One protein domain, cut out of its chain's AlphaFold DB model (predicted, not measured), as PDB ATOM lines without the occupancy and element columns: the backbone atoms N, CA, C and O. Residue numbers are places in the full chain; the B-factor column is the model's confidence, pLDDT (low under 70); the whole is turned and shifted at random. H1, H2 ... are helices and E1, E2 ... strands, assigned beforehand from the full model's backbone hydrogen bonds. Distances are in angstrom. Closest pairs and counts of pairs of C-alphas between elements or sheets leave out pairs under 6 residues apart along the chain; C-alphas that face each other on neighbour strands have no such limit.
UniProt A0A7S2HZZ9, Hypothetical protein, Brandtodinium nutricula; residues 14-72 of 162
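Overview. This is residues 14 to 72 of the 162 residues of the protein "Hypothetical protein" of Brandtodinium nutricula (UniProt A0A7S2HZZ9). A small head, made of a short strand hairpin E1 and E2 with helix H1 close by it and helix H2 following, is joined by a drawn-out stretch of chain to a lone helix, H3, at the far end. Residues 52 to 72, of which 58 to 70 belong to H3, stick out from the head as a free arm, and this arm makes much of the length. The printed part has 59 residues with two named strands and three named helices, in the order E1, E2, H1, H2, H3; the sheet's order is E1 - E2, antiparallel, and the class is mostly helix. The whole is extended, with a radius of gyration of the C-alphas of 17.2 A, and spans 48 by 27 by 15 A.

Arrangement. E1, residues 19 to 21, and E2, residues 26 to 28, form a hairpin, antiparallel at 155 degrees between their directions. N 19 and O 28 are 2.8 A apart and N 21 and O 26 are 3.1 A apart, both within hydrogen-bond range. The C-alphas of Trp 20 and Leu 27, which face each other, are 4.8 A apart. H1, residues 31 to 38, comes nearest to E2 at the C-alphas of Ile 28 and Trp 34, 6.0 A apart; its closest C-alphas to E1 are those of Tyr 19 and Trp 34, 6.6 A. H2, residues 41 to 46, is close to H1 but not clearly touching, with the C-alphas of His 37 and His 43 closest at 6.7 A. H1 and H2 run the same way at a steep tilt of 57 degrees. H2 is apart from E1 and from E2. H3, residues 58 to 70, is apart from E1, E2, H1 and H2. In H1, H2 and H3 every O i to N i+4 pair is within hydrogen-bond range.

Along the chain. E1 begins at C-alpha 19, (-13.675, 19.477, 46.916), and is 6.8 A long; E2 is 6.4 A long. H1 measures 10.9 A and H2 8.7 A from first to last C-alpha. H3, the longest helix, runs 18.5 A from C-alpha 58 at (20.536, -1.111, 48.238) to C-alpha 70 at (14.653, 5.238, 64.639).

Size, cuts and confidence. The two C-alphas farthest apart, those of Gln 16 and Asp 59, are 48.8 A apart. Without the stretch that stands free, the body has 38 residues and spans 30 by 17 by 8 A. The printed part has no cut. The links E1 to E2, E2 to H1 and H1 to H2 are tight; the link H2 to H3, with 11 residues, is long. The mean pLDDT of the printed part is 83.8, and residue 51 and residues 70 to 72 are under 70.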
ATOM      1  N   PRO A  14     -15.500  27.467  43.930       70.94
ATOM      2  CA  PRO A  14     -14.861  26.921  45.136       70.94
ATOM      3  C   PRO A  14     -15.756  26.967  46.386       70.94
ATOM      4  O   PRO A  14     -15.452  26.334  47.388       70.94
ATOM      5  N   MET A  15     -16.845  27.735  46.333       72.44
ATOM      6  CA  MET A  15     -17.851  27.858  47.388       72.44
ATOM      7  C   MET A  15     -19.096  27.006  47.084       72.44
ATOM      8  O   MET A  15     -19.989  26.891  47.924       72.44
ATOM      9  N   GLN A  16     -19.154  26.381  45.899       73.62
ATOM     10  CA  GLN A  16     -20.090  25.297  45.637       73.62
ATOM     11  C   GLN A  16     -19.610  24.054  46.386       73.62
ATOM     12  O   GLN A  16     -18.445  23.682  46.302       73.62
ATOM     13  N   GLY A  17     -20.496  23.445  47.171       76.88
ATOM     14  CA  GLY A  17     -20.150  22.346  48.069       76.88
ATOM     15  C   GLY A  17     -19.445  21.208  47.332       76.88
ATOM     16  O   GLY A  17     -19.881  20.790  46.258       76.88
ATOM     17  N   GLY A  18     -18.345  20.731  47.911       85.00
ATOM     18  CA  GLY A  18     -17.465  19.723  47.329       85.00
ATOM     19  C   GLY A  18     -15.991  20.048  47.573       85.00
ATOM     20  O   GLY A  18     -15.653  20.973  48.311       85.00
ATOM     21  N   TYR A  19     -15.118  19.277  46.936       87.25
ATOM     22  CA  TYR A  19     -13.675  19.477  46.916       87.25
ATOM     23  C   TYR A  19     -13.273  20.260  45.660       87.25
ATOM     24  O   TYR A  19     -13.676  19.919  44.544       87.25
ATOM     25  N   TRP A  20     -12.476  21.315  45.827       90.00
ATOM     26  CA  TRP A  20     -12.043  22.191  44.737       90.00
ATOM     27  C   TRP A  20     -10.543  22.063  44.472       90.00
ATOM     28  O   TRP A  20      -9.729  22.272  45.371       90.00
ATOM     29  N   CYS A  21     -10.170  21.782  43.220       89.75
ATOM     30  CA  CYS A  21      -8.777  21.755  42.780       89.75
ATOM     31  C   CYS A  21      -8.381  23.075  42.122       89.75
ATOM     32  O   CYS A  21      -8.894  23.411  41.056       89.75
ATOM     33  N   SER A  22      -7.411  23.782  42.707       88.25
ATOM     34  CA  SER A  22      -6.845  25.014  42.137       88.25
ATOM     35  C   SER A  22      -6.006  24.770  40.879       88.25
ATOM     36  O   SER A  22      -5.965  25.621  40.003       88.25
ATOM     37  N   VAL A  23      -5.368  23.602  40.764       87.62
ATOM     38  CA  VAL A  23      -4.456  23.267  39.653       87.62
ATOM     39  C   VAL A  23      -5.212  22.873  38.378       87.62
ATOM     40  O   VAL A  23      -4.746  23.110  37.264       87.62
ATOM     41  N   CYS A  24      -6.364  22.222  38.534       87.12
ATOM     42  CA  CYS A  24      -7.172  21.705  37.427       87.12
ATOM     43  C   CYS A  24      -8.474  22.489  37.209       87.12
ATOM     44  O   CYS A  24      -9.216  22.155  36.286       87.12
ATOM     45  N   GLU A  25      -8.762  23.476  38.063       87.75
ATOM     46  CA  GLU A  25      -9.975  24.307  38.049       87.75
ATOM     47  C   GLU A  25     -11.284  23.497  37.984       87.75
ATOM     48  O   GLU A  25     -12.244  23.862  37.297       87.75
ATOM     49  N   CYS A  26     -11.334  22.371  38.701       86.06
ATOM     50  CA  CYS A  26     -12.484  21.471  38.714       86.06
ATOM     51  C   CYS A  26     -13.053  21.269  40.122       86.06
ATOM     52  O   CYS A  26     -12.315  21.164  41.106       86.06
ATOM     53  N   LEU A  27     -14.380  21.159  40.185       88.19
ATOM     54  CA  LEU A  27     -15.121  20.802  41.389       88.19
ATOM     55  C   LEU A  27     -15.433  19.307  41.373       88.19
ATOM     56  O   LEU A  27     -16.020  18.799  40.416       88.19
ATOM     57  N   ILE A  28     -15.059  18.620  42.444       88.69
ATOM     58  CA  ILE A  28     -15.269  17.188  42.637       88.69
ATOM     59  C   ILE A  28     -16.172  17.005  43.852       88.69
ATOM     60  O   ILE A  28     -15.933  17.567  44.914       88.69
ATOM     61  N   LYS A  29     -17.250  16.241  43.688       87.00
ATOM     62  CA  LYS A  29     -18.313  16.127  44.700       87.00
ATOM     63  C   LYS A  29     -18.063  15.015  45.720       87.00
ATOM     64  O   LYS A  29     -18.616  15.073  46.810       87.00
ATOM     65  N   ASP A  30     -17.239  14.034  45.367       90.75
ATOM     66  CA  ASP A  30     -16.941  12.868  46.193       90.75
ATOM     67  C   ASP A  30     -15.486  12.883  46.688       90.75
ATOM     68  O   ASP A  30     -14.570  13.327  45.996       90.75
ATOM     69  N   SER A  31     -15.293  12.382  47.902       87.50
ATOM     70  CA  SER A  31     -14.004  12.255  48.577       87.50
ATOM     71  C   SER A  31     -13.081  11.229  47.917       87.50
ATOM     72  O   SER A  31     -11.887  11.490  47.777       87.50
ATOM     73  N   ALA A  32     -13.615  10.099  47.443       90.62
ATOM     74  CA  ALA A  32     -12.810   9.078  46.772       90.62
ATOM     75  C   ALA A  32     -12.292   9.592  45.420       90.62
ATOM     76  O   ALA A  32     -11.093   9.538  45.137       90.62
ATOM     77  N   ALA A  33     -13.177  10.207  44.631       89.88
ATOM     78  CA  ALA A  33     -12.814  10.846  43.369       89.88
ATOM     79  C   ALA A  33     -11.817  12.010  43.550       89.88
ATOM     80  O   ALA A  33     -10.999  12.270  42.668       89.88
ATOM     81  N   TRP A  34     -11.856  12.715  44.688       91.56
ATOM     82  CA  TRP A  34     -10.900  13.780  45.002       91.56
ATOM     83  C   TRP A  34      -9.474  13.245  45.182       91.56
ATOM     84  O   TRP A  34      -8.522  13.804  44.630       91.56
ATOM     85  N   LEU A  35      -9.326  12.129  45.899       90.62
ATOM     86  CA  LEU A  35      -8.033  11.471  46.094       90.62
ATOM     87  C   LEU A  35      -7.477  10.910  44.780       90.62
ATOM     88  O   LEU A  35      -6.283  11.051  44.504       90.62
ATOM     89  N   GLU A  36      -8.328  10.320  43.939       89.38
ATOM     90  CA  GLU A  36      -7.919   9.857  42.609       89.38
ATOM     91  C   GLU A  36      -7.522  11.027  41.695       89.38
ATOM     92  O   GLU A  36      -6.572  10.922  40.919       89.38
ATOM     93  N   HIS A  37      -8.189  12.177  41.822       91.00
ATOM     94  CA  HIS A  37      -7.855  13.368  41.051       91.00
ATOM     95  C   HIS A  37      -6.474  13.929  41.390       91.00
ATOM     96  O   HIS A  37      -5.698  14.186  40.468       91.00
ATOM     97  N   ILE A  38      -6.161  14.097  42.681       90.38
ATOM     98  CA  ILE A  38      -4.846  14.587  43.126       90.38
ATOM     99  C   ILE A  38      -3.747  13.629  42.656       90.38
ATOM    100  O   ILE A  38      -2.733  14.054  42.115       90.38
ATOM    101  N   ASN A  39      -3.973  12.322  42.776       88.88
ATOM    102  CA  ASN A  39      -3.009  11.318  42.321       88.88
ATOM    103  C   ASN A  39      -3.031  11.100  40.795       88.88
ATOM    104  O   ASN A  39      -2.228  10.339  40.243       88.88
ATOM    105  N   GLY A  40      -3.934  11.777  40.088       88.88
ATOM    106  CA  GLY A  40      -4.141  11.635  38.661       88.88
ATOM    107  C   GLY A  40      -2.973  12.175  37.839       88.88
ATOM    108  O   GLY A  40      -2.379  13.217  38.124       88.88
ATOM    109  N   ARG A  41      -2.678  11.506  36.718       85.50
ATOM    110  CA  ARG A  41      -1.587  11.892  35.799       85.50
ATOM    111  C   ARG A  41      -1.704  13.324  35.268       85.50
ATOM    112  O   ARG A  41      -0.684  13.947  34.996       85.50
ATOM    113  N   ARG A  42      -2.927  13.838  35.093       87.00
ATOM    114  CA  ARG A  42      -3.172  15.213  34.625       87.00
ATOM    115  C   ARG A  42      -2.824  16.242  35.702       87.00
ATOM    116  O   ARG A  42      -2.146  17.211  35.392       87.00
ATOM    117  N   HIS A  43      -3.250  16.000  36.941       90.56
ATOM    118  CA  HIS A  43      -2.972  16.884  38.070       90.56
ATOM    119  C   HIS A  43      -1.469  16.946  38.361       90.56
ATOM    120  O   HIS A  43      -0.883  18.025  38.361       90.56
ATOM    121  N   ASN A  44      -0.823  15.782  38.459       88.62
ATOM    122  CA  ASN A  44       0.618  15.685  38.691       88.62
ATOM    123  C   ASN A  44       1.444  16.345  37.576       88.62
ATOM    124  O   ASN A  44       2.396  17.070  37.856       88.62
ATOM    125  N   ARG A  45       1.026  16.205  36.309       87.50
ATOM    126  CA  ARG A  45       1.681  16.891  35.184       87.50
ATOM    127  C   ARG A  45       1.603  18.412  35.300       87.50
ATOM    128  O   ARG A  45       2.598  19.074  35.025       87.50
ATOM    129  N   ASN A  46       0.458  18.953  35.711       83.94
ATOM    130  CA  ASN A  46       0.289  20.395  35.892       83.94
ATOM    131  C   ASN A  46       1.081  20.927  37.100       83.94
ATOM    132  O   ASN A  46       1.562  22.052  37.057       83.94
ATOM    133  N   LEU A  47       1.267  20.109  38.140       85.19
ATOM    134  CA  LEU A  47       2.168  20.401  39.263       85.19
ATOM    135  C   LEU A  47       3.658  20.318  38.893       85.19
ATOM    136  O   LEU A  47       4.509  20.667  39.705       85.19
ATOM    137  N   GLY A  48       3.996  19.824  37.698       83.31
ATOM    138  CA  GLY A  48       5.380  19.561  37.305       83.31
ATOM    139  C   GLY A  48       5.997  18.349  38.014       83.31
ATOM    140  O   GLY A  48       7.194  18.105  37.883       83.31
ATOM    141  N   MET A  49       5.191  17.565  38.735       77.00
ATOM    142  CA  MET A  49       5.621  16.336  39.393       77.00
ATOM    143  C   MET A  49       5.357  15.141  38.480       77.00
ATOM    144  O   MET A  49       4.262  14.932  37.958       77.00
ATOM    145  N   ASN A  50       6.373  14.312  38.285       71.62
ATOM    146  CA  ASN A  50       6.237  13.080  37.528       71.62
ATOM    147  C   ASN A  50       6.183  11.894  38.494       71.62
ATOM    148  O   ASN A  50       7.101  11.699  39.280       71.62
ATOM    149  N   MET A  51       5.156  11.051  38.375       69.38
ATOM    150  CA  MET A  51       4.986   9.831  39.183       69.38
ATOM    151  C   MET A  51       5.980   8.708  38.816       69.38
ATOM    152  O   MET A  51       5.759   7.543  39.145       69.38
ATOM    153  N   LYS A  52       7.066   9.014  38.090       73.56
ATOM    154  CA  LYS A  52       8.112   8.036  37.775       73.56
ATOM    155  C   LYS A  52       8.999   7.864  39.000       73.56
ATOM    156  O   LYS A  52       9.775   8.749  39.339       73.56
ATOM    157  N   VAL A  53       8.886   6.705  39.635       79.50
ATOM    158  CA  VAL A  53       9.790   6.298  40.710       79.50
ATOM    159  C   VAL A  53      11.103   5.835  40.084       79.50
ATOM    160  O   VAL A  53      11.119   4.926  39.254       79.50
ATOM    161  N   GLU A  54      12.209   6.467  40.468       80.88
ATOM    162  CA  GLU A  54      13.541   5.985  40.108       80.88
ATOM    163  C   GLU A  54      13.861   4.699  40.868       80.88
ATOM    164  O   GLU A  54      13.526   4.551  42.045       80.88
ATOM    165  N   LYS A  55      14.534   3.758  40.201       81.19
ATOM    166  CA  LYS A  55      15.027   2.552  40.866       81.19
ATOM    167  C   LYS A  55      16.178   2.942  41.781       81.19
ATOM    168  O   LYS A  55      17.184   3.487  41.338       81.19
ATOM    169  N   ILE A  56      16.006   2.665  43.062       86.31
ATOM    170  CA  ILE A  56      16.954   3.020  44.108       86.31
ATOM    171  C   ILE A  56      17.853   1.812  44.417       86.31
ATOM    172  O   ILE A  56      17.369   0.682  44.463       86.31
ATOM    173  N   GLY A  57      19.150   2.051  44.637       88.31
ATOM    174  CA  GLY A  57      20.115   1.031  45.066       88.31
ATOM    175  C   GLY A  57      19.967   0.610  46.536       88.31
ATOM    176  O   GLY A  57      19.268   1.246  47.324       88.31
ATOM    177  N   ILE A  58      20.665  -0.461  46.919       89.00
ATOM    178  CA  ILE A  58      20.536  -1.111  48.238       89.00
ATOM    179  C   ILE A  58      20.905  -0.159  49.391       89.00
ATOM    180  O   ILE A  58      20.296  -0.216  50.459       89.00
ATOM    181  N   ASP A  59      21.847   0.760  49.182       85.81
ATOM    182  CA  ASP A  59      22.348   1.628  50.253       85.81
ATOM    183  C   ASP A  59      21.311   2.657  50.724       85.81
ATOM    184  O   ASP A  59      21.069   2.778  51.924       85.81
ATOM    185  N   ARG A  60      20.563   3.282  49.807       85.81
ATOM    186  CA  ARG A  60      19.462   4.200  50.164       85.81
ATOM    187  C   ARG A  60      18.280   3.468  50.813       85.81
ATOM    188  O   ARG A  60      17.540   4.070  51.590       85.81
ATOM    189  N   VAL A  61      18.102   2.170  50.543       86.94
ATOM    190  CA  VAL A  61      17.125   1.334  51.265       86.94
ATOM    191  C   VAL A  61      17.595   1.076  52.697       86.94
ATOM    192  O   VAL A  61      16.807   1.230  53.626       86.94
ATOM    193  N   ARG A  62      18.880   0.759  52.902       88.19
ATOM    194  CA  ARG A  62      19.460   0.577  54.244       88.19
ATOM    195  C   ARG A  62      19.360   1.848  55.084       88.19
ATOM    196  O   ARG A  62      19.032   1.764  56.262       88.19
ATOM    197  N   GLU A  63      19.605   3.012  54.495       88.19
ATOM    198  CA  GLU A  63      19.473   4.305  55.178       88.19
ATOM    199  C   GLU A  63      18.022   4.624  55.547       88.19
ATOM    200  O   GLU A  63      17.751   4.969  56.696       88.19
ATOM    201  N   LYS A  64      17.066   4.426  54.626       86.62
ATOM    202  CA  LYS A  64      15.635   4.605  54.926       86.62
ATOM    203  C   LYS A  64      15.138   3.646  56.002       86.62
ATOM    204  O   LYS A  64      14.410   4.067  56.890       86.62
ATOM    205  N   LEU A  65      15.547   2.378  55.948       87.00
ATOM    206  CA  LEU A  65      15.186   1.393  56.968       87.00
ATOM    207  C   LEU A  65      15.775   1.749  58.333       87.00
ATOM    208  O   LEU A  65      15.110   1.544  59.339       87.00
ATOM    209  N   LYS A  66      16.989   2.305  58.389       86.88
ATOM    210  CA  LYS A  66      17.563   2.820  59.641       86.88
ATOM    211  C   LYS A  66      16.790   4.034  60.163       86.88
ATOM    212  O   LYS A  66      16.548   4.092  61.359       86.88
ATOM    213  N   ALA A  67      16.377   4.956  59.293       84.94
ATOM    214  CA  ALA A  67      15.585   6.126  59.680       84.94
ATOM    215  C   ALA A  67      14.191   5.732  60.205       84.94
ATOM    216  O   ALA A  67      13.826   6.108  61.312       84.94
ATOM    217  N   MET A  68      13.475   4.868  59.480       80.56
ATOM    218  CA  MET A  68      12.161   4.355  59.892       80.56
ATOM    219  C   MET A  68      12.221   3.479  61.147       80.56
ATOM    220  O   MET A  68      11.233   3.379  61.856       80.56
ATOM    221  N   ARG A  69      13.361   2.830  61.429       77.31
ATOM    222  CA  ARG A  69      13.603   2.095  62.686       77.31
ATOM    223  C   ARG A  69      13.978   2.995  63.856       77.31
ATOM    224  O   ARG A  69      13.919   2.526  64.982       77.31
ATOM    225  N   LYS A  70      14.346   4.251  63.601       63.97
ATOM    226  CA  LYS A  70      14.653   5.238  64.639       63.97
ATOM    227  C   LYS A  70      13.410   6.020  65.090       63.97
ATOM    228  O   LYS A  70      13.348   6.435  66.235       63.97
ATOM    229  N   GLU A  71      12.407   6.169  64.224       60.84
ATOM    230  CA  GLU A  71      11.105   6.771  64.563       60.84
ATOM    231  C   GLU A  71      10.147   5.950  65.474       60.84
ATOM    232  O   GLU A  71       9.253   6.569  66.041       60.84
ATOM    233  N   PRO A  72      10.276   4.625  65.716       58.22
ATOM    234  CA  PRO A  72       9.519   3.940  66.775       58.22
ATOM    235  C   PRO A  72      10.082   4.148  68.194       58.22
ATOM    236  O   PRO A  72       9.481   3.661  69.147       58.22
TER     237      PRO A  72